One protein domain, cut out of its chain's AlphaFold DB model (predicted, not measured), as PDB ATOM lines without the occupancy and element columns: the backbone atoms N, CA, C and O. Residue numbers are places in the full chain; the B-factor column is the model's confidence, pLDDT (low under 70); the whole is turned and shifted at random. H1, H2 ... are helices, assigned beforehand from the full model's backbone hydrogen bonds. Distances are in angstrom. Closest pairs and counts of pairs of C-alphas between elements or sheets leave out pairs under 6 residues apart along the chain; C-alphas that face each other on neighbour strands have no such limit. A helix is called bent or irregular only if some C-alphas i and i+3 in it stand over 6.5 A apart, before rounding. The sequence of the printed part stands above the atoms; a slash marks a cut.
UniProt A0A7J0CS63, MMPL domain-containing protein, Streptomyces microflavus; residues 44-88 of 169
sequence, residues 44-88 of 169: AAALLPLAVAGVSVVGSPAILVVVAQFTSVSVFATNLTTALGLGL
ATOM      1  N   ALA A  44     -36.170   8.024 -10.141       64.62
ATOM      2  CA  ALA A  44     -36.010   7.094 -11.262       64.62
ATOM      3  C   ALA A  44     -37.165   7.155 -12.282       64.62
ATOM      4  O   ALA A  44     -36.943   6.951 -13.472       64.62
ATOM      5  N   ALA A  45     -38.388   7.469 -11.845       63.03
ATOM      6  CA  ALA A  45     -39.549   7.546 -12.737       63.03
ATOM      7  C   ALA A  45     -39.614   8.879 -13.508       63.03
ATOM      8  O   ALA A  45     -40.136   8.917 -14.617       63.03
ATOM      9  N   ALA A  46     -39.019   9.951 -12.968       65.75
ATOM     10  CA  ALA A  46     -38.940  11.262 -13.625       65.75
ATOM     11  C   ALA A  46     -37.972  11.300 -14.828       65.75
ATOM     12  O   ALA A  46     -38.119  12.149 -15.710       65.75
ATOM     13  N   LEU A  47     -37.014  10.366 -14.904       70.25
ATOM     14  CA  LEU A  47     -36.077  10.244 -16.028       70.25
ATOM     15  C   LEU A  47     -36.759   9.787 -17.320       70.25
ATOM     16  O   LEU A  47     -36.327  10.170 -18.403       70.25
ATOM     17  N   LEU A  48     -37.836   9.003 -17.219       77.50
ATOM     18  CA  LEU A  48     -38.533   8.465 -18.384       77.50
ATOM     19  C   LEU A  48     -39.237   9.576 -19.203       77.50
ATOM     20  O   LEU A  48     -38.975   9.661 -20.403       77.50
ATOM     21  N   PRO A  49     -40.025  10.497 -18.604       72.00
ATOM     22  CA  PRO A  49     -40.561  11.665 -19.309       72.00
ATOM     23  C   PRO A  49     -39.481  12.595 -19.871       72.00
ATOM     24  O   PRO A  49     -39.635  13.099 -20.980       72.00
ATOM     25  N   LEU A  50     -38.384  12.809 -19.135       78.88
ATOM     26  CA  LEU A  50     -37.270  13.658 -19.574       78.88
ATOM     27  C   LEU A  50     -36.544  13.073 -20.789       78.88
ATOM     28  O   LEU A  50     -36.242  13.801 -21.733       78.88
ATOM     29  N   ALA A  51     -36.313  11.759 -20.802       79.88
ATOM     30  CA  ALA A  51     -35.723  11.066 -21.941       79.88
ATOM     31  C   ALA A  51     -36.634  11.143 -23.175       79.88
ATOM     32  O   ALA A  51     -36.165  11.478 -24.260       79.88
ATOM     33  N   VAL A  52     -37.942  10.908 -23.011       84.19
ATOM     34  CA  VAL A  52     -38.920  11.028 -24.106       84.19
ATOM     35  C   VAL A  52     -38.992  12.466 -24.627       84.19
ATOM     36  O   VAL A  52     -39.005  12.673 -25.840       84.19
ATOM     37  N   ALA A  53     -38.973  13.465 -23.743       79.44
ATOM     38  CA  ALA A  53     -38.953  14.873 -24.128       79.44
ATOM     39  C   ALA A  53     -37.679  15.234 -24.908       79.44
ATOM     40  O   ALA A  53     -37.771  15.829 -25.980       79.44
ATOM     41  N   GLY A  54     -36.501  14.821 -24.432       81.81
ATOM     42  CA  GLY A  54     -35.229  15.066 -25.120       81.81
ATOM     43  C   GLY A  54     -35.166  14.404 -26.497       81.81
ATOM     44  O   GLY A  54     -34.803  15.046 -27.484       81.81
ATOM     45  N   VAL A  55     -35.602  13.144 -26.592       82.75
ATOM     46  CA  VAL A  55     -35.703  12.429 -27.872       82.75
ATOM     47  C   VAL A  55     -36.708  13.108 -28.804       82.75
ATOM     48  O   VAL A  55     -36.458  13.181 -30.000       82.75
ATOM     49  N   SER A  56     -37.808  13.654 -28.287       81.81
ATOM     50  CA  SER A  56     -38.808  14.360 -29.095       81.81
ATOM     51  C   SER A  56     -38.292  15.694 -29.644       81.81
ATOM     52  O   SER A  56     -38.484  15.978 -30.827       81.81
ATOM     53  N   VAL A  57     -37.591  16.489 -28.830       79.94
ATOM     54  CA  VAL A  57     -37.037  17.792 -29.246       79.94
ATOM     55  C   VAL A  57     -35.971  17.626 -30.329       79.94
ATOM     56  O   VAL A  57     -35.961  18.389 -31.291       79.94
ATOM     57  N   VAL A  58     -35.104  16.616 -30.212       81.06
ATOM     58  CA  VAL A  58     -34.059  16.348 -31.218       81.06
ATOM     59  C   VAL A  58     -34.611  15.551 -32.409       81.06
ATOM     60  O   VAL A  58     -34.238  15.795 -33.556       81.06
ATOM     61  N   GLY A  59     -35.528  14.616 -32.159       75.88
ATOM     62  CA  GLY A  59     -36.086  13.710 -33.161       75.88
ATOM     63  C   GLY A  59     -37.111  14.365 -34.083       75.88
ATOM     64  O   GLY A  59     -37.099  14.091 -35.279       75.88
ATOM     65  N   SER A  60     -37.955  15.269 -33.577       79.69
ATOM     66  CA  SER A  60     -38.980  15.951 -34.382       79.69
ATOM     67  C   SER A  60     -38.403  16.739 -35.568       79.69
ATOM     68  O   SER A  60     -38.841  16.496 -36.692       79.69
ATOM     69  N   PRO A  61     -37.400  17.626 -35.402       72.62
ATOM     70  CA  PRO A  61     -36.813  18.329 -36.538       72.62
ATOM     71  C   PRO A  61     -36.041  17.380 -37.462       72.62
ATOM     72  O   PRO A  61     -36.116  17.534 -38.677       72.62
ATOM     73  N   ALA A  62     -35.356  16.364 -36.924       73.81
ATOM     74  CA  ALA A  62     -34.633  15.382 -37.732       73.81
ATOM     75  C   ALA A  62     -35.576  14.570 -38.637       73.81
ATOM     76  O   ALA A  62     -35.302  14.392 -39.824       73.81
ATOM     77  N   ILE A  63     -36.720  14.136 -38.104       75.31
ATOM     78  CA  ILE A  63     -37.754  13.428 -38.864       75.31
ATOM     79  C   ILE A  63     -38.387  14.362 -39.896       75.31
ATOM     80  O   ILE A  63     -38.548  13.959 -41.045       75.31
ATOM     81  N   LEU A  64     -38.690  15.614 -39.537       71.50
ATOM     82  CA  LEU A  64     -39.218  16.604 -40.481       71.50
ATOM     83  C   LEU A  64     -38.247  16.875 -41.638       71.50
ATOM     84  O   LEU A  64     -38.695  16.970 -42.776       71.50
ATOM     85  N   VAL A  65     -36.937  16.933 -41.379       68.56
ATOM     86  CA  VAL A  65     -35.911  17.084 -42.425       68.56
ATOM     87  C   VAL A  65     -35.887  15.864 -43.334       68.56
ATOM     88  O   VAL A  65     -35.912  16.026 -44.548       68.56
ATOM     89  N   VAL A  66     -35.886  14.651 -42.777       66.12
ATOM     90  CA  VAL A  66     -35.896  13.411 -43.568       66.12
ATOM     91  C   VAL A  66     -37.163  13.325 -44.424       66.12
ATOM     92  O   VAL A  66     -37.069  13.083 -45.623       66.12
ATOM     93  N   VAL A  67     -38.335  13.602 -43.853       64.38
ATOM     94  CA  VAL A  67     -39.624  13.606 -44.568       64.38
ATOM     95  C   VAL A  67     -39.679  14.707 -45.638       64.38
ATOM     96  O   VAL A  67     -40.208  14.468 -46.724       64.38
ATOM     97  N   ALA A  68     -39.075  15.872 -45.387       60.88
ATOM     98  CA  ALA A  68     -38.942  16.958 -46.360       60.88
ATOM     99  C   ALA A  68     -38.048  16.605 -47.563       60.88
ATOM    100  O   ALA A  68     -38.223  17.191 -48.629       60.88
ATOM    101  N   GLN A  69     -37.136  15.631 -47.438       58.47
ATOM    102  CA  GLN A  69     -36.380  15.122 -48.591       58.47
ATOM    103  C   GLN A  69     -37.231  14.217 -49.498       58.47
ATOM    104  O   GLN A  69     -36.943  14.093 -50.686       58.47
ATOM    105  N   PHE A  70     -38.270  13.575 -48.952       55.94
ATOM    106  CA  PHE A  70     -39.144  12.661 -49.699       55.94
ATOM    107  C   PHE A  70     -40.425  13.330 -50.214       55.94
ATOM    108  O   PHE A  70     -41.006  12.873 -51.195       55.94
ATOM    109  N   THR A  71     -40.858  14.422 -49.581       54.84
ATOM    110  CA  THR A  71     -42.032  15.208 -49.978       54.84
ATOM    111  C   THR A  71     -41.562  16.616 -50.319       54.84
ATOM    112  O   THR A  71     -41.121  17.315 -49.416       54.84
ATOM    113  N   SER A  72     -41.650  17.045 -51.588       46.00
ATOM    114  CA  SER A  72     -41.369  18.436 -51.992       46.00
ATOM    115  C   SER A  72     -42.233  19.364 -51.144       46.00
ATOM    116  O   SER A  72     -43.446  19.464 -51.357       46.00
ATOM    117  N   VAL A  73     -41.639  19.948 -50.101       51.97
ATOM    118  CA  VAL A  73     -42.365  20.769 -49.137       51.97
ATOM    119  C   VAL A  73     -42.792  22.013 -49.892       51.97
ATOM    120  O   VAL A  73     -41.990  22.898 -50.183       51.97
ATOM    121  N   SER A  74     -44.059  22.018 -50.303       57.44
ATOM    122  CA  SER A  74     -44.645  23.111 -51.060       57.44
ATOM    123  C   SER A  74     -44.381  24.418 -50.319       57.44
ATOM    124  O   SER A  74     -44.602  24.498 -49.110       57.44
ATOM    125  N   VAL A  75     -43.953  25.456 -51.042       62.72
ATOM    126  CA  VAL A  75     -43.749  26.822 -50.515       62.72
ATOM    127  C   VAL A  75     -44.973  27.302 -49.718       62.72
ATOM    128  O   VAL A  75     -44.851  28.079 -48.773       62.72
ATOM    129  N   PHE A  76     -46.152  26.768 -50.042       58.75
ATOM    130  CA  PHE A  76     -47.381  26.947 -49.282       58.75
ATOM    131  C   PHE A  76     -47.292  26.441 -47.834       58.75
ATOM    132  O   PHE A  76     -47.620  27.192 -46.923       58.75
ATOM    133  N   ALA A  77     -46.821  25.213 -47.598       74.94
ATOM    134  CA  ALA A  77     -46.709  24.637 -46.259       74.94
ATOM    135  C   ALA A  77     -45.714  25.426 -45.393       74.94
ATOM    136  O   ALA A  77     -46.022  25.752 -44.250       74.94
ATOM    137  N   THR A  78     -44.577  25.833 -45.964       75.12
ATOM    138  CA  THR A  78     -43.565  26.651 -45.276       75.12
ATOM    139  C   THR A  78     -44.104  28.029 -44.871       75.12
ATOM    140  O   THR A  78     -43.893  28.480 -43.739       75.12
ATOM    141  N   ASN A  79     -44.857  28.689 -45.757       76.62
ATOM    142  CA  ASN A  79     -45.495  29.972 -45.449       76.62
ATOM    143  C   ASN A  79     -46.628  29.818 -44.425       76.62
ATOM    144  O   ASN A  79     -46.795  30.681 -43.564       76.62
ATOM    145  N   LEU A  80     -47.369  28.708 -44.475       82.44
ATOM    146  CA  LEU A  80     -48.463  28.424 -43.550       82.44
ATOM    147  C   LEU A  80     -47.931  28.144 -42.140       82.44
ATOM    148  O   LEU A  80     -48.427  28.736 -41.188       82.44
ATOM    149  N   THR A  81     -46.870  27.347 -41.995       77.75
ATOM    150  CA  THR A  81     -46.192  27.118 -40.707       77.75
ATOM    151  C   THR A  81     -45.646  28.412 -40.105       77.75
ATOM    152  O   THR A  81     -45.803  28.632 -38.908       77.75
ATOM    153  N   THR A  82     -45.058  29.294 -40.920       76.19
ATOM    154  CA  THR A  82     -44.543  30.594 -40.451       76.19
ATOM    155  C   THR A  82     -45.676  31.513 -39.988       76.19
ATOM    156  O   THR A  82     -45.603  32.088 -38.901       76.19
ATOM    157  N   ALA A  83     -46.758  31.606 -40.768       79.50
ATOM    158  CA  ALA A  83     -47.943  32.376 -40.397       79.50
ATOM    159  C   ALA A  83     -48.605  31.830 -39.121       79.50
ATOM    160  O   ALA A  83     -49.005  32.607 -38.255       79.50
ATOM    161  N   LEU A  84     -48.673  30.503 -38.969       84.19
ATOM    162  CA  LEU A  84     -49.228  29.861 -37.778       84.19
ATOM    163  C   LEU A  84     -48.327  30.068 -36.553       84.19
ATOM    164  O   LEU A  84     -48.833  30.381 -35.481       84.19
ATOM    165  N   GLY A  85     -47.007  29.927 -36.713       76.50
ATOM    166  CA  GLY A  85     -46.021  30.105 -35.645       76.50
ATOM    167  C   GLY A  85     -46.014  31.528 -35.087       76.50
ATOM    168  O   GLY A  85     -46.049  31.709 -33.872       76.50
ATOM    169  N   LEU A  86     -46.069  32.539 -35.961       79.69
ATOM    170  CA  LEU A  86     -46.203  33.939 -35.545       79.69
ATOM    171  C   LEU A  86     -47.597  34.243 -34.973       79.69
ATOM    172  O   LEU A  86     -47.714  34.940 -33.967       79.69
ATOM    173  N   GLY A  87     -48.656  33.696 -35.575       74.31
ATOM    174  CA  GLY A  87     -50.032  33.889 -35.113       74.31
ATOM    175  C   GLY A  87     -50.258  33.342 -33.701       74.31
ATOM    176  O   GLY A  87     -50.746  34.063 -32.832       74.31
ATOM    177  N   LEU A  88     -49.830  32.103 -33.441       76.38
ATOM    178  CA  LEU A  88     -49.938  31.453 -32.130       76.38
ATOM    179  C   LEU A  88     -49.071  32.119 -31.060       76.38
ATOM    180  O   LEU A  88     -49.523  32.248 -29.924       76.38
TER     181      LEU A  88
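Overview. This is residues 44 to 88 of the 169 residues of the protein "MMPL domain-containing protein" of Streptomyces microflavus (UniProt A0A7J0CS63). The domain is an open V of two helices: long H1 makes one arm, shorter H2 the other, and residues 71 to 74 form the corner between them. Nothing fills the mouth of the V, and the long arm has a kink of 33 degrees near residue 60. The printed part has 45 residues with two named helices, H1 then H2, and no named strand; the class is all helix. The whole is extended, with a radius of gyration of the C-alphas of 14.7 A, and flat, spanning 45 by 28 by 8 A.

Along the chain. H1, residues 47 to 70, is the longest helix, 33.9 A from first to last C-alpha. It begins at C-alpha 47, (-36.077, 10.244, -16.028), and ends at C-alpha 70, (-39.144, 12.661, -49.699). H2, residues 75 to 88, measures 19.9 A and ends at C-alpha 88, (-49.938, 31.453, -32.130).

Arrangement. H1 is neither bent nor irregular, but only just: C-alphas 58 and 61 are 6.3 A apart. Its z values fall from C-alpha 47 to C-alpha 70, while those of H2 rise from C-alpha 75 to C-alpha 88. A tight link of 4 residues joins them, yet H1 and H2 are apart, with no C-alpha of the one within 8 A of the other. In H2 every O i to N i+4 pair is within hydrogen-bond range; in H1, 17 of 20 are.

Size, cuts and confidence. The C-alphas farthest apart, those of Ala 44 and Val 75, are 44.6 A apart. Residues 44 to 88, of which 47 to 70 belong to H1 and 75 to 88 to H2, stand free: each of their C-alphas is more than 10 A from any C-alpha that is 8 or more residues away along the chain. The printed part has no cut and no long link. The mean pLDDT of the printed part is 71.8, and residues 44 to 46 and 65 to 76 are under 70.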